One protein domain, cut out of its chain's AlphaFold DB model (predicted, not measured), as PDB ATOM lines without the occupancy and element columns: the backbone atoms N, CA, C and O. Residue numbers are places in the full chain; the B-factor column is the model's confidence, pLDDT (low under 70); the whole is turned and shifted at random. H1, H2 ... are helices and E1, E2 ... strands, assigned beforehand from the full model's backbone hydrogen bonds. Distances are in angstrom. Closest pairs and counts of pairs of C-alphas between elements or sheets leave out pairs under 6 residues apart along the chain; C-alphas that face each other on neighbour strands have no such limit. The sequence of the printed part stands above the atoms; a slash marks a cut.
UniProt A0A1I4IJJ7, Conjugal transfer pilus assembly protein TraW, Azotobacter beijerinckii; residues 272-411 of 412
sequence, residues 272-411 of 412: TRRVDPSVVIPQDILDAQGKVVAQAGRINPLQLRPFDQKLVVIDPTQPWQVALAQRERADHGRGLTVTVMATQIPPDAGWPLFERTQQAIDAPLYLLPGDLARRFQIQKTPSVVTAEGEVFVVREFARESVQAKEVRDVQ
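This is residues 272 to 411 of the 412 residues of the protein "Conjugal transfer pilus assembly protein TraW" of Azotobacter beijerinckii (UniProt A0A1I4IJJ7). A strongly twisted sheet of six strands has H2 packed on one face and H3 packed on H2 and E7, while the short strands E2, E3 and E4 make a thin arm that reaches away from the sheet along the longest axis. H5 follows the last strand, at the end away from the arm. The 140 printed residues have five named helices and nine named strands, along the chain E1 E2 E3 E4 H1 E5 H2 E6 H3 E7 H4 E8 E9 H5, of mixed class. The sheet's order is E1, E9, E8, E5, E6, E7, mixed. The whole is loose, with a radius of gyration of the C-alphas of 18.0 A and spans of 59 by 37 by 25 A.

Start at edge strand E1, residues 272 to 275, antiparallel to E9, residues 391 to 396; N 273 and O 394 are 2.9 A apart, within hydrogen-bond range, like the N and O pairs below. Next, E2, residues 279 to 281, is antiparallel to E4, residues 297 to 299 (N 279 and O 299, 2.9 A). E3, residues 292 to 294, pairs with no named strand, but antiparallel with residues 285 to 286, and runs on into E4 at 51 degrees. H1, residues 301 to 304, only grazes the six-stranded sheet. E5, residues 309 to 314, is antiparallel to E8, residues 383 to 388 (N 313 and O 383, 2.8 A), and parallel to E6, residues 337 to 342 (N 312 and O 339, 2.9 A). Edge strand E7, residues 365 to 367, is parallel to E6 (N 342 and O 366, 2.7 A). E8 and E9 form a hairpin (N 393 and O 386, 2.8 A). H2, residues 319 to 330, at a height over the sheet of 9.2 A, runs along the strands, 3 degrees from E5 on the local plane. H3, residues 350 to 361, touches H2 with residues 357 to 361 alone, at a steep tilt of 43 degrees, the same way; the closest C-alphas, of Gln 326 and Ile 361, are 5.0 A apart. H2 and H3, on one face, make two layers with the sheet. E5, H2, E6 and E6, H3, E7 are strand-helix-strand units, parallel neighbour strands joined through a helix, with right-handed crossovers. H4, residues 370 to 375, is not on the sheet. H5, residues 399 to 409, is close to H2 but not clearly touching; the closest C-alphas, of Leu 324 and Val 402, are 7.2 A apart. In H2, H3 and H4 every O i to N i+4 pair is within range, in H5 6 of 7; H1 is too short for one.

Find C-alpha 272 at (180.354, 184.450, 128.074), where E1 begins. H3 spans 17.1 A, H2 and E6 16.7 A each. H5 ends at C-alpha 409, (171.714, 194.311, 145.655).

The C-alphas farthest apart, of Gln 289 and Gln 411, are 64.5 A apart. The printed part has no cut and no long link. Mean pLDDT of the printed part is 86.3; residues 333 to 334 and 404 to 411 are under 70.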
ATOM      1  N   THR A 272     181.284 185.577 128.128       97.19
ATOM      2  CA  THR A 272     180.354 184.450 128.074       97.19
ATOM      3  C   THR A 272     180.664 183.643 126.831       97.19
ATOM      4  O   THR A 272     180.746 184.194 125.735       97.19
ATOM      5  N   ARG A 273     180.866 182.339 127.005       95.12
ATOM      6  CA  ARG A 273     181.160 181.406 125.920       95.12
ATOM      7  C   ARG A 273     180.150 180.274 125.924       95.12
ATOM      8  O   ARG A 273     179.761 179.784 126.981       95.12
ATOM      9  N   ARG A 274     179.751 179.861 124.723       96.19
ATOM     10  CA  ARG A 274     178.931 178.671 124.499       96.19
ATOM     11  C   ARG A 274     179.853 177.559 124.022       96.19
ATOM     12  O   ARG A 274     180.596 177.756 123.064       96.19
ATOM     13  N   VAL A 275     179.832 176.428 124.711       93.44
ATOM     14  CA  VAL A 275     180.726 175.296 124.467       93.44
ATOM     15  C   VAL A 275     179.888 174.099 124.055       93.44
ATOM     16  O   VAL A 275     179.010 173.665 124.798       93.44
ATOM     17  N   ASP A 276     180.162 173.578 122.861       92.56
ATOM     18  CA  ASP A 276     179.522 172.373 122.343       92.56
ATOM     19  C   ASP A 276     180.180 171.127 122.968       92.56
ATOM     20  O   ASP A 276     181.375 170.891 122.757       92.56
ATOM     21  N   PRO A 277     179.436 170.322 123.747       87.00
ATOM     22  CA  PRO A 277     179.972 169.133 124.388       87.00
ATOM     23  C   PRO A 277     179.913 167.897 123.490       87.00
ATOM     24  O   PRO A 277     180.188 166.795 123.963       87.00
ATOM     25  N   SER A 278     179.557 168.024 122.217       85.75
ATOM     26  CA  SER A 278     179.544 166.888 121.306       85.75
ATOM     27  C   SER A 278     180.919 166.225 121.230       85.75
ATOM     28  O   SER A 278     181.952 166.891 121.150       85.75
ATOM     29  N   VAL A 279     180.927 164.898 121.245       81.94
ATOM     30  CA  VAL A 279     182.123 164.078 121.025       81.94
ATOM     31  C   VAL A 279     181.913 163.203 119.802       81.94
ATOM     32  O   VAL A 279     180.778 162.903 119.434       81.94
ATOM     33  N   VAL A 280     183.006 162.820 119.150       81.56
ATOM     34  CA  VAL A 280     182.976 161.924 117.992       81.56
ATOM     35  C   VAL A 280     183.470 160.557 118.439       81.56
ATOM     36  O   VAL A 280     184.599 160.430 118.900       81.56
ATOM     37  N   ILE A 281     182.617 159.548 118.295       78.56
ATOM     38  CA  ILE A 281     182.952 158.145 118.496       78.56
ATOM     39  C   ILE A 281     183.382 157.591 117.129       78.56
ATOM     40  O   ILE A 281     182.546 157.503 116.229       78.56
ATOM     41  N   PRO A 282     184.666 157.254 116.920       75.56
ATOM     42  CA  PRO A 282     185.173 156.907 115.591       75.56
ATOM     43  C   PRO A 282     184.703 155.531 115.094       75.56
ATOM     44  O   PRO A 282     184.716 155.285 113.892       75.56
ATOM     45  N   GLN A 283     184.302 154.636 115.999       73.00
ATOM     46  CA  GLN A 283     183.853 153.277 115.691       73.00
ATOM     47  C   GLN A 283     182.896 152.762 116.772       73.00
ATOM     48  O   GLN A 283     182.922 153.257 117.897       73.00
ATOM     49  N   ASP A 284     182.102 151.744 116.452       76.56
ATOM     50  CA  ASP A 284     181.184 151.129 117.412       76.56
ATOM     51  C   ASP A 284     181.930 150.620 118.658       76.56
ATOM     52  O   ASP A 284     182.946 149.925 118.567       76.56
ATOM     53  N   ILE A 285     181.405 150.957 119.835       73.00
ATOM     54  CA  ILE A 285     181.881 150.467 121.129       73.00
ATOM     55  C   ILE A 285     181.083 149.213 121.467       73.00
ATOM     56  O   ILE A 285     179.859 149.272 121.570       73.00
ATOM     57  N   LEU A 286     181.774 148.090 121.656       77.12
ATOM     58  CA  LEU A 286     181.182 146.789 121.969       77.12
ATOM     59  C   LEU A 286     181.394 146.437 123.452       77.12
ATOM     60  O   LEU A 286     182.426 146.787 124.024       77.12
ATOM     61  N   ASP A 287     180.447 145.729 124.067       73.56
ATOM     62  CA  ASP A 287     180.634 145.106 125.380       73.56
ATOM     63  C   ASP A 287     181.458 143.806 125.286       73.56
ATOM     64  O   ASP A 287     181.859 143.359 124.208       73.56
ATOM     65  N   ALA A 288     181.716 143.181 126.439       70.81
ATOM     66  CA  ALA A 288     182.473 141.931 126.530       70.81
ATOM     67  C   ALA A 288     181.797 140.749 125.805       70.81
ATOM     68  O   ALA A 288     182.445 139.737 125.546       70.81
ATOM     69  N   GLN A 289     180.513 140.873 125.469       79.69
ATOM     70  CA  GLN A 289     179.713 139.883 124.754       79.69
ATOM     71  C   GLN A 289     179.576 140.224 123.258       79.69
ATOM     72  O   GLN A 289     178.889 139.511 122.527       79.69
ATOM     73  N   GLY A 290     180.240 141.286 122.783       74.38
ATOM     74  CA  GLY A 290     180.233 141.710 121.384       74.38
ATOM     75  C   GLY A 290     178.999 142.516 120.971       74.38
ATOM     76  O   GLY A 290     178.794 142.742 119.778       74.38
ATOM     77  N   LYS A 291     178.170 142.964 121.918       81.62
ATOM     78  CA  LYS A 291     176.995 143.796 121.643       81.62
ATOM     79  C   LYS A 291     177.371 145.277 121.657       81.62
ATOM     80  O   LYS A 291     178.104 145.739 122.523       81.62
ATOM     81  N   VAL A 292     176.824 146.042 120.712       76.44
ATOM     82  CA  VAL A 292     177.059 147.489 120.601       76.44
ATOM     83  C   VAL A 292     176.463 148.233 121.803       76.44
ATOM     84  O   VAL A 292     175.253 148.199 122.032       76.44
ATOM     85  N   VAL A 293     177.323 148.924 122.549       75.38
ATOM     86  CA  VAL A 293     176.999 149.808 123.681       75.38
ATOM     87  C   VAL A 293     176.845 151.256 123.218       75.38
ATOM     88  O   VAL A 293     175.978 151.970 123.717       75.38
ATOM     89  N   ALA A 294     177.647 151.688 122.243       71.69
ATOM     90  CA  ALA A 294     177.511 152.988 121.593       71.69
ATOM     91  C   ALA A 294     177.909 152.877 120.120       71.69
ATOM     92  O   ALA A 294     178.917 152.252 119.800       71.69
ATOM     93  N   GLN A 295     177.118 153.471 119.231       76.12
ATOM     94  CA  GLN A 295     177.414 153.483 117.799       76.12
ATOM     95  C   GLN A 295     178.469 154.539 117.465       76.12
ATOM     96  O   GLN A 295     178.565 155.572 118.134       76.12
ATOM     97  N   ALA A 296     179.230 154.292 116.401       78.69
ATOM     98  CA  ALA A 296     180.071 155.296 115.776       78.69
ATOM     99  C   ALA A 296     179.233 156.523 115.378       78.69
ATOM    100  O   ALA A 296     178.117 156.398 114.873       78.69
ATOM    101  N   GLY A 297     179.780 157.719 115.576       82.44
ATOM    102  CA  GLY A 297     179.116 158.967 115.214       82.44
ATOM    103  C   GLY A 297     179.354 160.102 116.201       82.44
ATOM    104  O   GLY A 297     180.088 159.982 117.180       82.44
ATOM    105  N   ARG A 298     178.731 161.248 115.921       83.44
ATOM    106  CA  ARG A 298     178.747 162.405 116.818       83.44
ATOM    107  C   ARG A 298     177.633 162.255 117.849       83.44
ATOM    108  O   ARG A 298     176.478 162.092 117.471       83.44
ATOM    109  N   ILE A 299     177.971 162.371 119.128       84.00
ATOM    110  CA  ILE A 299     177.008 162.288 120.227       84.00
ATOM    111  C   ILE A 299     177.143 163.489 121.154       84.00
ATOM    112  O   ILE A 299     178.250 163.861 121.547       84.00
ATOM    113  N   ASN A 300     176.011 164.090 121.517       84.75
ATOM    114  CA  ASN A 300     175.956 165.136 122.527       84.75
ATOM    115  C   ASN A 300     175.489 164.535 123.867       84.75
ATOM    116  O   ASN A 300     174.343 164.092 123.965       84.75
ATOM    117  N   PRO A 301     176.328 164.534 124.920       82.62
ATOM    118  CA  PRO A 301     175.946 163.984 126.219       82.62
ATOM    119  C   PRO A 301     174.705 164.645 126.842       82.62
ATOM    120  O   PRO A 301     173.968 163.976 127.565       82.62
ATOM    121  N   LEU A 302     174.445 165.924 126.540       85.44
ATOM    122  CA  LEU A 302     173.303 166.670 127.078       85.44
ATOM    123  C   LEU A 302     171.955 166.202 126.515       85.44
ATOM    124  O   LEU A 302     170.930 166.400 127.160       85.44
ATOM    125  N   GLN A 303     171.949 165.522 125.363       83.56
ATOM    126  CA  GLN A 303     170.749 164.871 124.821       83.56
ATOM    127  C   GLN A 303     170.391 163.587 125.583       83.56
ATOM    128  O   GLN A 303     169.239 163.164 125.584       83.56
ATOM    129  N   LEU A 304     171.377 162.956 126.226       81.56
ATOM    130  CA  LEU A 304     171.190 161.707 126.966       81.56
ATOM    131  C   LEU A 304     170.835 161.958 128.430       81.56
ATOM    132  O   LEU A 304     170.046 161.219 129.019       81.56
ATOM    133  N   ARG A 305     171.465 162.969 129.039       79.62
ATOM    134  CA  ARG A 305     171.251 163.333 130.436       79.62
ATOM    135  C   ARG A 305     171.336 164.852 130.603       79.62
ATOM    136  O   ARG A 305     172.330 165.436 130.173       79.62
ATOM    137  N   PRO A 306     170.359 165.480 131.281       80.50
ATOM    138  CA  PRO A 306     170.450 166.895 131.605       80.50
ATOM    139  C   PRO A 306     171.638 167.159 132.536       80.50
ATOM    140  O   PRO A 306     171.964 166.342 133.397       80.50
ATOM    141  N   PHE A 307     172.276 168.314 132.371       85.25
ATOM    142  CA  PHE A 307     173.310 168.773 133.289       85.25
ATOM    143  C   PHE A 307     172.660 169.517 134.455       85.25
ATOM    144  O   PHE A 307     172.288 170.681 134.344       85.25
ATOM    145  N   ASP A 308     172.514 168.812 135.569       84.00
ATOM    146  CA  ASP A 308     171.886 169.252 136.816       84.00
ATOM    147  C   ASP A 308     172.883 169.894 137.800       84.00
ATOM    148  O   ASP A 308     172.615 170.011 138.999       84.00
ATOM    149  N   GLN A 309     174.044 170.328 137.302       86.94
ATOM    150  CA  GLN A 309     175.088 170.961 138.100       86.94
ATOM    151  C   GLN A 309     175.312 172.423 137.703       86.94
ATOM    152  O   GLN A 309     175.195 172.808 136.541       86.94
ATOM    153  N   LYS A 310     175.706 173.235 138.685       90.44
ATOM    154  CA  LYS A 310     176.326 174.547 138.486       90.44
ATOM    155  C   LYS A 310     177.764 174.455 138.985       90.44
ATOM    156  O   LYS A 310     178.006 174.343 140.186       90.44
ATOM    157  N   LEU A 311     178.722 174.488 138.067       93.62
ATOM    158  CA  LEU A 311     180.139 174.492 138.415       93.62
ATOM    159  C   LEU A 311     180.576 175.925 138.709       93.62
ATOM    160  O   LEU A 311     180.376 176.802 137.871       93.62
ATOM    161  N   VAL A 312     181.227 176.154 139.843       96.00
ATOM    162  CA  VAL A 312     181.834 177.445 140.170       96.00
ATOM    163  C   VAL A 312     183.325 177.243 140.382       96.00
ATOM    164  O   VAL A 312     183.740 176.571 141.320       96.00
ATOM    165  N   VAL A 313     184.140 177.803 139.498       97.38
ATOM    166  CA  VAL A 313     185.598 177.695 139.547       97.38
ATOM    167  C   VAL A 313     186.178 179.000 140.062       97.38
ATOM    168  O   VAL A 313     185.911 180.056 139.490       97.38
ATOM    169  N   ILE A 314     186.989 178.926 141.113       97.88
ATOM    170  CA  ILE A 314     187.584 180.083 141.784       97.88
ATOM    171  C   ILE A 314     189.078 179.893 142.024       97.88
ATOM    172  O   ILE A 314     189.572 178.776 142.159       97.88
ATOM    173  N   ASP A 315     189.794 180.999 142.149       97.38
ATOM    174  CA  ASP A 315     191.056 181.065 142.868       97.38
ATOM    175  C   ASP A 315     190.769 181.406 144.341       97.38
ATOM    176  O   ASP A 315     190.394 182.542 144.651       97.38
ATOM    177  N   PRO A 316     190.924 180.446 145.268       96.31
ATOM    178  CA  PRO A 316     190.567 180.649 146.668       96.31
ATOM    179  C   PRO A 316     191.551 181.576 147.403       96.31
ATOM    180  O   PRO A 316     191.266 182.018 148.516       96.31
ATOM    181  N   THR A 317     192.695 181.918 146.796       96.00
ATOM    182  CA  THR A 317     193.603 182.941 147.339       96.00
ATOM    183  C   THR A 317     193.030 184.355 147.215       96.00
ATOM    184  O   THR A 317     193.504 185.271 147.887       96.00
ATOM    185  N   GLN A 318     191.986 184.539 146.400       96.62
ATOM    186  CA  GLN A 318     191.353 185.822 146.136       96.62
ATOM    187  C   GLN A 318     189.982 185.907 146.828       96.62
ATOM    188  O   GLN A 318     189.011 185.323 146.341       96.62
ATOM    189  N   PRO A 319     189.845 186.679 147.927       95.69
ATOM    190  CA  PRO A 319     188.625 186.684 148.742       95.69
ATOM    191  C   PRO A 319     187.347 187.051 147.976       95.69
ATOM    192  O   PRO A 319     186.282 186.501 148.235       95.69
ATOM    193  N   TRP A 320     187.450 187.944 146.990       95.88
ATOM    194  CA  TRP A 320     186.308 188.363 146.174       95.88
ATOM    195  C   TRP A 320     185.763 187.234 145.280       95.88
ATOM    196  O   TRP A 320     184.576 187.218 144.960       95.88
ATOM    197  N   GLN A 321     186.600 186.260 144.903       97.62
ATOM    198  CA  GLN A 321     186.146 185.078 144.169       97.62
ATOM    199  C   GLN A 321     185.433 184.088 145.095       97.62
ATOM    200  O   GLN A 321     184.427 183.499 144.706       97.62
ATOM    201  N   VAL A 322     185.903 183.950 146.340       97.12
ATOM    202  CA  VAL A 322     185.224 183.155 147.378       97.12
ATOM    203  C   VAL A 322     183.828 183.723 147.659       97.12
ATOM    204  O   VAL A 322     182.863 182.964 147.701       97.12
ATOM    205  N   ALA A 323     183.700 185.052 147.749       95.31
ATOM    206  CA  ALA A 323     182.408 185.731 147.890       95.31
ATOM    207  C   ALA A 323     181.471 185.475 146.695       95.31
ATOM    208  O   ALA A 323     180.284 185.195 146.871       95.31
ATOM    209  N   LEU A 324     182.003 185.476 145.466       95.06
ATOM    210  CA  LEU A 324     181.229 185.081 144.287       95.06
ATOM    211  C   LEU A 324     180.736 183.631 144.393       95.06
ATOM    212  O   LEU A 324     179.572 183.376 144.094       95.06
ATOM    213  N   ALA A 325     181.571 182.693 144.847       95.19
ATOM    214  CA  ALA A 325     181.153 181.303 145.021       95.19
ATOM    215  C   ALA A 325     180.079 181.123 146.101       95.19
ATOM    216  O   ALA A 325     179.137 180.362 145.884       95.19
ATOM    217  N   GLN A 326     180.173 181.849 147.219       94.19
ATOM    218  CA  GLN A 326     179.116 181.895 148.239       94.19
ATOM    219  C   GLN A 326     177.787 182.356 147.636       94.19
ATOM    220  O   GLN A 326     176.760 181.703 147.824       94.19
ATOM    221  N   ARG A 327     177.810 183.446 146.860       91.56
ATOM    222  CA  ARG A 327     176.610 183.978 146.210       91.56
ATOM    223  C   ARG A 327     176.026 182.998 145.201       91.56
ATOM    224  O   ARG A 327     174.831 182.750 145.245       91.56
ATOM    225  N   GLU A 328     176.837 182.416 144.321       91.88
ATOM    226  CA  GLU A 328     176.358 181.443 143.325       91.88
ATOM    227  C   GLU A 328     175.804 180.163 143.962       91.88
ATOM    228  O   GLU A 328     174.934 179.514 143.378       91.88
ATOM    229  N   ARG A 329     176.290 179.808 145.159       87.81
ATOM    230  CA  ARG A 329     175.735 178.725 145.973       87.81
ATOM    231  C   ARG A 329     174.384 179.095 146.583       87.81
ATOM    232  O   ARG A 329     173.460 178.287 146.536       87.81
ATOM    233  N   ALA A 330     174.260 180.295 147.143       88.31
ATOM    234  CA  ALA A 330     172.987 180.788 147.663       88.31
ATOM    235  C   ALA A 330     171.945 180.906 146.532       88.31
ATOM    236  O   ALA A 330     170.835 180.392 146.652       88.31
ATOM    237  N   ASP A 331     172.350 181.471 145.394       85.19
ATOM    238  CA  ASP A 331     171.567 181.666 144.169       85.19
ATOM    239  C   ASP A 331     171.729 180.490 143.185       85.19
ATOM    240  O   ASP A 331     172.041 180.642 142.000       85.19
ATOM    241  N   HIS A 332     171.592 179.260 143.679       71.62
ATOM    242  CA  HIS A 332     171.850 178.051 142.890       71.62
ATOM    243  C   HIS A 332     170.851 177.844 141.738       71.62
ATOM    244  O   HIS A 332     171.192 177.188 140.753       71.62
ATOM    245  N   GLY A 333     169.662 178.448 141.808       67.06
ATOM    246  CA  GLY A 333     168.551 178.190 140.889       67.06
ATOM    247  C   GLY A 333     167.798 176.899 141.240       67.06
ATOM    248  O   GLY A 333     168.301 176.031 141.949       67.06
ATOM    249  N   ARG A 334     166.550 176.751 140.775       67.75
ATOM    250  CA  ARG A 334     165.724 175.582 141.129       67.75
ATOM    251  C   ARG A 334     166.317 174.289 140.552       67.75
ATOM    252  O   ARG A 334     166.322 174.110 139.340       67.75
ATOM    253  N   GLY A 335     166.736 173.376 141.432       71.94
ATOM    254  CA  GLY A 335     167.100 171.996 141.087       71.94
ATOM    255  C   GLY A 335     168.542 171.768 140.624       71.94
ATOM    256  O   GLY A 335     168.824 170.683 140.124       71.94
ATOM    257  N   LEU A 336     169.444 172.744 140.781       80.38
ATOM    258  CA  LEU A 336     170.863 172.586 140.437       80.38
ATOM    259  C   LEU A 336     171.720 172.308 141.674       80.38
ATOM    260  O   LEU A 336     171.606 172.989 142.693       80.38
ATOM    261  N   THR A 337     172.637 171.351 141.554       82.81
ATOM    262  CA  THR A 337     173.673 171.099 142.564       82.81
ATOM    263  C   THR A 337     174.887 171.982 142.288       82.81
ATOM    264  O   THR A 337     175.480 171.908 141.212       82.81
ATOM    265  N   VAL A 338     175.278 172.822 143.251       86.88
ATOM    266  CA  VAL A 338     176.446 173.703 143.098       86.88
ATOM    267  C   VAL A 338     177.718 172.979 143.519       86.88
ATOM    268  O   VAL A 338     177.863 172.578 144.673       86.88
ATOM    269  N   THR A 339     178.660 172.865 142.586       90.44
ATOM    270  CA  THR A 339     179.980 172.273 142.812       90.44
ATOM    271  C   THR A 339     181.034 173.366 142.716       90.44
ATOM    272  O   THR A 339     181.236 173.932 141.641       90.44
ATOM    273  N   VAL A 340     181.734 173.646 143.819       91.75
ATOM    274  CA  VAL A 340     182.793 174.662 143.842       91.75
ATOM    275  C   VAL A 340     184.172 174.026 143.708       91.75
ATOM    276  O   VAL A 340     184.515 173.094 144.435       91.75
ATOM    277  N   MET A 341     184.985 174.546 142.791       93.88
ATOM    278  CA  MET A 341     186.334 174.059 142.521       93.88
ATOM    279  C   MET A 341     187.376 175.171 142.645       93.88
ATOM    280  O   MET A 341     187.249 176.230 142.038       93.88
ATOM    281  N   ALA A 342     188.440 174.906 143.393       94.62
ATOM    282  CA  ALA A 342     189.652 175.701 143.425       94.62
ATOM    283  C   ALA A 342     190.521 175.391 142.202       94.62
ATOM    284  O   ALA A 342     190.856 174.237 141.940       94.62
ATOM    285  N   THR A 343     190.938 176.432 141.488       94.69
ATOM    286  CA  THR A 343     191.905 176.334 140.387       94.69
ATOM    287  C   THR A 343     193.245 175.791 140.888       94.69
ATOM    288  O   THR A 343     193.864 174.966 140.228       94.69
ATOM    289  N   GLN A 344     193.655 176.189 142.093       92.25
ATOM    290  CA  GLN A 344     194.876 175.739 142.747       92.25
ATOM    291  C   GLN A 344     194.788 175.947 144.260       92.25
ATOM    292  O   GLN A 344     194.000 176.765 144.741       92.25
ATOM    293  N   ILE A 345     195.653 175.250 144.995       90.56
ATOM    294  CA  ILE A 345     195.954 175.519 146.403       90.56
ATOM    295  C   ILE A 345     197.481 175.613 146.515       90.56
ATOM    296  O   ILE A 345     198.158 174.596 146.346       90.56
ATOM    297  N   PRO A 346     198.043 176.814 146.742       91.06
ATOM    298  CA  PRO A 346     199.483 176.986 146.902       91.06
ATOM    299  C   PRO A 346     200.029 176.144 148.069       91.06
ATOM    300  O   PRO A 346     199.381 176.115 149.119       91.06
ATOM    301  N   PRO A 347     201.184 175.459 147.937       87.75
ATOM    302  CA  PRO A 347     201.708 174.585 148.992       87.75
ATOM    303  C   PRO A 347     201.994 175.284 150.326       87.75
ATOM    304  O   PRO A 347     201.826 174.674 151.379       87.75
ATOM    305  N   ASP A 348     202.390 176.557 150.285       89.31
ATOM    306  CA  ASP A 348     202.629 177.421 151.445       89.31
ATOM    307  C   ASP A 348     201.338 177.751 152.211       89.31
ATOM    308  O   ASP A 348     201.345 177.847 153.437       89.31
ATOM    309  N   ALA A 349     200.217 177.880 151.499       89.88
ATOM    310  CA  ALA A 349     198.906 178.126 152.094       89.88
ATOM    311  C   ALA A 349     198.180 176.824 152.489       89.88
ATOM    312  O   ALA A 349     197.468 176.795 153.494       89.88
ATOM    313  N   GLY A 350     198.353 175.772 151.685       88.69
ATOM    314  CA  GLY A 350     197.999 174.378 151.936       88.69
ATOM    315  C   GLY A 350     196.612 174.126 152.535       88.69
ATOM    316  O   GLY A 350     195.599 174.714 152.141       88.69
ATOM    317  N   TRP A 351     196.578 173.216 153.514       88.19
ATOM    318  CA  TRP A 351     195.360 172.794 154.211       88.19
ATOM    319  C   TRP A 351     194.613 173.951 154.901       88.19
ATOM    320  O   TRP A 351     193.395 174.005 154.743       88.19
ATOM    321  N   PRO A 352     195.276 174.922 155.563       91.31
ATOM    322  CA  PRO A 352     194.586 176.083 156.132       91.31
ATOM    323  C   PRO A 352     193.771 176.905 155.124       91.31
ATOM    324  O   PRO A 352     192.684 177.379 155.454       91.31
ATOM    325  N   LEU A 353     194.268 177.109 153.894       93.06
ATOM    326  CA  LEU A 353     193.502 177.786 152.835       93.06
ATOM    327  C   LEU A 353     192.313 176.957 152.377       93.06
ATOM    328  O   LEU A 353     191.219 177.488 152.183       93.06
ATOM    329  N   PHE A 354     192.533 175.666 152.207       89.94
ATOM    330  CA  PHE A 354     191.493 174.748 151.796       89.94
ATOM    331  C   PHE A 354     190.340 174.708 152.821       89.94
ATOM    332  O   PHE A 354     189.190 174.970 152.464       89.94
ATOM    333  N   GLU A 355     190.653 174.504 154.105       89.44
ATOM    334  CA  GLU A 355     189.676 174.406 155.198       89.44
ATOM    335  C   GLU A 355     188.908 175.722 155.410       89.44
ATOM    336  O   GLU A 355     187.676 175.712 155.443       89.44
ATOM    337  N   ARG A 356     189.596 176.877 155.459       94.56
ATOM    338  CA  ARG A 356     188.916 178.178 155.627       94.56
ATOM    339  C   ARG A 356     187.994 178.512 154.455       94.56
ATOM    340  O   ARG A 356     186.947 179.120 154.650       94.56
ATOM    341  N   THR A 357     188.367 178.116 153.236       93.31
ATOM    342  CA  THR A 357     187.549 178.364 152.041       93.31
ATOM    343  C   THR A 357     186.302 177.490 152.057       93.31
ATOM    344  O   THR A 357     185.212 177.986 151.787       93.31
ATOM    345  N   GLN A 358     186.434 176.212 152.426       88.94
ATOM    346  CA  GLN A 358     185.278 175.333 152.618       88.94
ATOM    347  C   GLN A 358     184.303 175.883 153.656       88.94
ATOM    348  O   GLN A 358     183.105 175.916 153.398       88.94
ATOM    349  N   GLN A 359     184.816 176.330 154.804       91.69
ATOM    350  CA  GLN A 359     184.002 176.918 155.869       91.69
ATOM    351  C   GLN A 359     183.300 178.193 155.401       91.69
ATOM    352  O   GLN A 359     182.110 178.355 155.642       91.69
ATOM    353  N   ALA A 360     184.011 179.073 154.692       92.94
ATOM    354  CA  ALA A 360     183.429 180.298 154.161       92.94
ATOM    355  C   ALA A 360     182.291 179.995 153.177       92.94
ATOM    356  O   ALA A 360     181.227 180.601 153.252       92.94
ATOM    357  N   ILE A 361     182.496 179.060 152.252       90.06
ATOM    358  CA  ILE A 361     181.492 178.693 151.244       90.06
ATOM    359  C   ILE A 361     180.379 177.834 151.853       90.06
ATOM    360  O   ILE A 361     179.305 177.740 151.264       90.06
ATOM    361  N   ASP A 362     180.633 177.236 153.020       88.31
ATOM    362  CA  ASP A 362     179.819 176.227 153.699       88.31
ATOM    363  C   ASP A 362     179.581 174.970 152.821       88.31
ATOM    364  O   ASP A 362     178.577 174.273 152.909       88.31
ATOM    365  N   ALA A 363     180.525 174.655 151.928       81.56
ATOM    366  CA  ALA A 363     180.410 173.546 150.979       81.56
ATOM    367  C   ALA A 363     181.722 172.769 150.807       81.56
ATOM    368  O   ALA A 363     182.808 173.286 151.095       81.56
ATOM    369  N   PRO A 364     181.659 171.538 150.265       84.44
ATOM    370  CA  PRO A 364     182.839 170.856 149.755       84.44
ATOM    371  C   PRO A 364     183.563 171.696 148.699       84.44
ATOM    372  O   PRO A 364     182.951 172.150 147.730       84.44
ATOM    373  N   LEU A 365     184.873 171.867 148.879       86.81
ATOM    374  CA  LEU A 365     185.762 172.464 147.889       86.81
ATOM    375  C   LEU A 365     186.528 171.342 147.195       86.81
ATOM    376  O   LEU A 365     187.111 170.480 147.850       86.81
ATOM    377  N   TYR A 366     186.549 171.365 145.870       89.44
ATOM    378  CA  TYR A 366     187.316 170.412 145.071       89.44
ATOM    379  C   TYR A 366     188.493 171.111 144.400       89.44
ATOM    380  O   TYR A 366     188.491 172.327 144.257       89.44
ATOM    381  N   LEU A 367     189.501 170.360 143.965       89.56
ATOM    382  CA  LEU A 367     190.512 170.883 143.048       89.56
ATOM    383  C   LEU A 367     190.027 170.723 141.608       89.56
ATOM    384  O   LEU A 367     189.513 169.661 141.265       89.56
ATOM    385  N   LEU A 368     190.232 171.741 140.773       88.25
ATOM    386  CA  LEU A 368     189.927 171.705 139.346       88.25
ATOM    387  C   LEU A 368     190.940 170.819 138.599       88.25
ATOM    388  O   LEU A 368     192.120 171.176 138.523       88.25
ATOM    389  N   PRO A 369     190.507 169.710 137.975       84.88
ATOM    390  CA  PRO A 369     191.360 168.945 137.076       84.88
ATOM    391  C   PRO A 369     191.537 169.679 135.741       84.88
ATOM    392  O   PRO A 369     190.591 170.268 135.210       84.88
ATOM    393  N   GLY A 370     192.727 169.581 135.142       84.56
ATOM    394  CA  GLY A 370     193.018 170.227 133.855       84.56
ATOM    395  C   GLY A 370     192.131 169.739 132.703       84.56
ATOM    396  O   GLY A 370     191.743 170.534 131.849       84.56
ATOM    397  N   ASP A 371     191.751 168.458 132.690       82.88
ATOM    398  CA  ASP A 371     190.824 167.915 131.688       82.88
ATOM    399  C   ASP A 371     189.430 168.525 131.788       82.88
ATOM    400  O   ASP A 371     188.811 168.831 130.769       82.88
ATOM    401  N   LEU A 372     188.959 168.772 133.011       84.56
ATOM    402  CA  LEU A 372     187.663 169.400 133.234       84.56
ATOM    403  C   LEU A 372     187.675 170.855 132.753       84.56
ATOM    404  O   LEU A 372     186.754 171.282 132.056       84.56
ATOM    405  N   ALA A 373     188.753 171.588 133.054       89.38
ATOM    406  CA  ALA A 373     188.960 172.947 132.560       89.38
ATOM    407  C   ALA A 373     188.971 172.998 131.024       89.38
ATOM    408  O   ALA A 373     188.264 173.811 130.433       89.38
ATOM    409  N   ARG A 374     189.701 172.083 130.365       89.94
ATOM    410  CA  ARG A 374     189.725 171.969 128.896       89.94
ATOM    411  C   ARG A 374     188.354 171.650 128.317       89.94
ATOM    412  O   ARG A 374     187.939 172.282 127.350       89.94
ATOM    413  N   ARG A 375     187.640 170.691 128.911       85.19
ATOM    414  CA  ARG A 375     186.342 170.220 128.419       85.19
ATOM    415  C   ARG A 375     185.294 171.324 128.415       85.19
ATOM    416  O   ARG A 375     184.596 171.497 127.421       85.19
ATOM    417  N   PHE A 376     185.216 172.080 129.505       89.75
ATOM    418  CA  PHE A 376     184.348 173.250 129.597       89.75
ATOM    419  C   PHE A 376     184.983 174.506 128.996       89.75
ATOM    420  O   PHE A 376     184.378 175.566 129.050       89.75
ATOM    421  N   GLN A 377     186.191 174.419 128.433       94.12
ATOM    422  CA  GLN A 377     186.941 175.554 127.891       94.12
ATOM    423  C   GLN A 377     186.996 176.741 128.866       94.12
ATOM    424  O   GLN A 377     186.782 177.896 128.487       94.12
ATOM    425  N   ILE A 378     187.244 176.451 130.143       95.25
ATOM    426  CA  ILE A 378     187.435 177.454 131.187       95.25
ATOM    427  C   ILE A 378     188.826 178.042 130.987       95.25
ATOM    428  O   ILE A 378     189.817 177.316 130.997       95.25
ATOM    429  N   GLN A 379     188.894 179.352 130.771       95.81
ATOM    430  CA  GLN A 379     190.149 180.038 130.468       95.81
ATOM    431  C   GLN A 379     190.606 180.897 131.640       95.81
ATOM    432  O   GLN A 379     191.807 181.100 131.806       95.81
ATOM    433  N   LYS A 380     189.663 181.419 132.435       97.69
ATOM    434  CA  LYS A 380     189.945 182.358 133.518       97.69
ATOM    435  C   LYS A 380     189.096 182.097 134.759       97.69
ATOM    436  O   LYS A 380     188.040 181.468 134.692       97.69
ATOM    437  N   THR A 381     189.550 182.617 135.893       96.88
ATOM    438  CA  THR A 381     188.827 182.592 137.170       96.88
ATOM    439  C   THR A 381     188.381 183.991 137.603       96.88
ATOM    440  O   THR A 381     189.071 184.968 137.318       96.88
ATOM    441  N   PRO A 382     187.249 184.118 138.307       98.06
ATOM    442  CA  PRO A 382     186.273 183.074 138.564       98.06
ATOM    443  C   PRO A 382     185.409 182.796 137.326       98.06
ATOM    444  O   PRO A 382     185.147 183.686 136.510       98.06
ATOM    445  N   SER A 383     184.953 181.550 137.210       98.00
ATOM    446  CA  SER A 383     184.069 181.080 136.140       98.00
ATOM    447  C   SER A 383     182.864 180.337 136.700       98.00
ATOM    448  O   SER A 383     183.003 179.545 137.627       98.00
ATOM    449  N   VAL A 384     181.697 180.527 136.091       96.81
ATOM    450  CA  VAL A 384     180.482 179.750 136.369       96.81
ATOM    451  C   VAL A 384     180.083 178.990 135.112       96.81
ATOM    452  O   VAL A 384     179.942 179.594 134.048       96.81
ATOM    453  N   VAL A 385     179.894 177.676 135.227       95.38
ATOM    454  CA  VAL A 385     179.454 176.814 134.123       95.38
ATOM    455  C   VAL A 385     178.081 176.236 134.428       95.38
ATOM    456  O   VAL A 385     177.853 175.643 135.481       95.38
ATOM    457  N   THR A 386     177.180 176.405 133.470       92.94
ATOM    458  CA  THR A 386     175.817 175.856 133.459       92.94
ATOM    459  C   THR A 386     175.541 175.246 132.085       92.94
ATOM    460  O   THR A 386     176.392 175.326 131.196       92.94
ATOM    461  N   ALA A 387     174.378 174.631 131.887       91.06
ATOM    462  CA  ALA A 387     173.941 174.173 130.572       91.06
ATOM    463  C   ALA A 387     172.657 174.883 130.142       91.06
ATOM    464  O   ALA A 387     171.750 175.086 130.945       91.06
ATOM    465  N   GLU A 388     172.580 175.215 128.856       90.88
ATOM    466  CA  GLU A 388     171.387 175.752 128.205       90.88
ATOM    467  C   GLU A 388     171.081 174.912 126.965       90.88
ATOM    468  O   GLU A 388     171.741 175.035 125.928       90.88
ATOM    469  N   GLY A 389     170.077 174.041 127.074       88.69
ATOM    470  CA  GLY A 389     169.762 173.072 126.029       88.69
ATOM    471  C   GLY A 389     170.938 172.123 125.797       88.69
ATOM    472  O   GLY A 389     171.348 171.398 126.698       88.69
ATOM    473  N   GLU A 390     171.488 172.147 124.587       89.75
ATOM    474  CA  GLU A 390     172.539 171.224 124.145       89.75
ATOM    475  C   GLU A 390     173.960 171.793 124.239       89.75
ATOM    476  O   GLU A 390     174.906 171.181 123.742       89.75
ATOM    477  N   VAL A 391     174.141 172.949 124.881       94.06
ATOM    478  CA  VAL A 391     175.461 173.570 125.053       94.06
ATOM    479  C   VAL A 391     175.733 173.940 126.502       94.06
ATOM    480  O   VAL A 391     174.826 174.282 127.263       94.06
ATOM    481  N   PHE A 392     177.011 173.936 126.871       94.62
ATOM    482  CA  PHE A 392     177.452 174.551 128.114       94.62
ATOM    483  C   PHE A 392     177.600 176.059 127.939       94.62
ATOM    484  O   PHE A 392     178.070 176.534 126.906       94.62
ATOM    485  N   VAL A 393     177.231 176.807 128.971       96.44
ATOM    486  CA  VAL A 393     177.408 178.253 129.053       96.44
ATOM    487  C   VAL A 393     178.390 178.554 130.168       96.44
ATOM    488  O   VAL A 393     178.133 178.274 131.340       96.44
ATOM    489  N   VAL A 394     179.528 179.115 129.776       97.56
ATOM    490  CA  VAL A 394     180.666 179.425 130.640       97.56
ATOM    491  C   VAL A 394     180.746 180.934 130.770       97.56
ATOM    492  O   VAL A 394     180.939 181.635 129.774       97.56
ATOM    493  N   ARG A 395     180.579 181.438 131.988       97.88
ATOM    494  CA  ARG A 395     180.590 182.866 132.306       97.88
ATOM    495  C   ARG A 395     181.806 183.185 133.156       97.88
ATOM    496  O   ARG A 395     181.950 182.628 134.237       97.88
ATOM    497  N   GLU A 396     182.647 184.087 132.678       97.56
ATOM    498  CA  GLU A 396     183.813 184.616 133.385       97.56
ATOM    499  C   GLU A 396     183.500 186.012 133.914       97.56
ATOM    500  O   GLU A 396     182.866 186.808 133.214       97.56
ATOM    501  N   PHE A 397     183.957 186.310 135.130       96.81
ATOM    502  CA  PHE A 397     183.616 187.556 135.817       96.81
ATOM    503  C   PHE A 397     184.860 188.357 136.192       96.81
ATOM    504  O   PHE A 397     185.713 187.891 136.939       96.81
ATOM    505  N   ALA A 398     184.923 189.599 135.726       95.69
ATOM    506  CA  ALA A 398     185.858 190.602 136.204       95.69
ATOM    507  C   ALA A 398     185.455 191.099 137.593       95.69
ATOM    508  O   ALA A 398     184.261 191.248 137.891       95.69
ATOM    509  N   ARG A 399     186.456 191.419 138.416       92.12
ATOM    510  CA  ARG A 399     186.285 191.858 139.806       92.12
ATOM    511  C   ARG A 399     185.312 193.028 139.940       92.12
ATOM    512  O   ARG A 399     184.418 192.990 140.781       92.12
ATOM    513  N   GLU A 400     185.454 194.037 139.089       87.00
ATOM    514  CA  GLU A 400     184.660 195.267 139.121       87.00
ATOM    515  C   GLU A 400     183.174 194.973 138.904       87.00
ATOM    516  O   GLU A 400     182.312 195.588 139.524       87.00
ATOM    517  N   SER A 401     182.860 193.993 138.055       79.94
ATOM    518  CA  SER A 401     181.473 193.636 137.756       79.94
ATOM    519  C   SER A 401     180.793 192.879 138.896       79.94
ATOM    520  O   SER A 401     179.594 193.039 139.115       79.94
ATOM    521  N   VAL A 402     181.564 192.087 139.645       81.19
ATOM    522  CA  VAL A 402     181.084 191.379 140.834       81.19
ATOM    523  C   VAL A 402     180.753 192.380 141.937       81.19
ATOM    524  O   VAL A 402     179.674 192.315 142.515       81.19
ATOM    525  N   GLN A 403     181.640 193.351 142.156       77.88
ATOM    526  CA  GLN A 403     181.472 194.390 143.172       77.88
ATOM    527  C   GLN A 403     180.362 195.392 142.812       77.88
ATOM    528  O   GLN A 403     179.597 195.808 143.675       77.88
ATOM    529  N   ALA A 404     180.213 195.757 141.534       67.12
ATOM    530  CA  ALA A 404     179.136 196.648 141.094       67.12
ATOM    531  C   ALA A 404     177.738 196.034 141.286       67.12
ATOM    532  O   ALA A 404     176.776 196.763 141.527       67.12
ATOM    533  N   LYS A 405     177.622 194.702 141.190       64.00
ATOM    534  CA  LYS A 405     176.380 193.986 141.495       64.00
ATOM    535  C   LYS A 405     176.084 193.993 143.001       64.00
ATOM    536  O   LYS A 405     174.954 194.272 143.376       64.00
ATOM    537  N   GLU A 406     177.097 193.804 143.849       61.25
ATOM    538  CA  GLU A 406     176.948 193.878 145.315       61.25
ATOM    539  C   GLU A 406     176.416 195.238 145.790       61.25
ATOM    540  O   GLU A 406     175.569 195.288 146.672       61.25
ATOM    541  N   VAL A 407     176.861 196.345 145.187       58.72
ATOM    542  CA  VAL A 407     176.373 197.687 145.558       58.72
ATOM    543  C   VAL A 407     174.900 197.888 145.185       58.72
ATOM    544  O   VAL A 407     174.196 198.603 145.893       58.72
ATOM    545  N   ARG A 408     174.420 197.266 144.100       57.06
ATOM    546  CA  ARG A 408     173.009 197.351 143.691       57.06
ATOM    547  C   ARG A 408     172.104 196.492 144.566       57.06
ATOM    548  O   ARG A 408     171.090 196.997 145.025       57.06
ATOM    549  N   ASP A 409     172.509 195.259 144.859       57.34
ATOM    550  CA  ASP A 409     171.714 194.311 145.655       57.34
ATOM    551  C   ASP A 409     171.585 194.731 147.141       57.34
ATOM    552  O   ASP A 409     170.752 194.196 147.858       57.34
ATOM    553  N   VAL A 410     172.413 195.671 147.625       59.47
ATOM    554  CA  VAL A 410     172.334 196.243 148.990       59.47
ATOM    555  C   VAL A 410     171.477 197.521 149.045       59.47
ATOM    556  O   VAL A 410     171.108 197.974 150.128       59.47
ATOM    557  N   GLN A 411     171.192 198.142 147.895       43.47
ATOM    558  CA  GLN A 411     170.393 199.372 147.797       43.47
ATOM    559  C   GLN A 411     168.906 199.113 147.505       43.47
ATOM    560  O   GLN A 411     168.102 200.032 147.673       43.47
TER     561      GLN A 411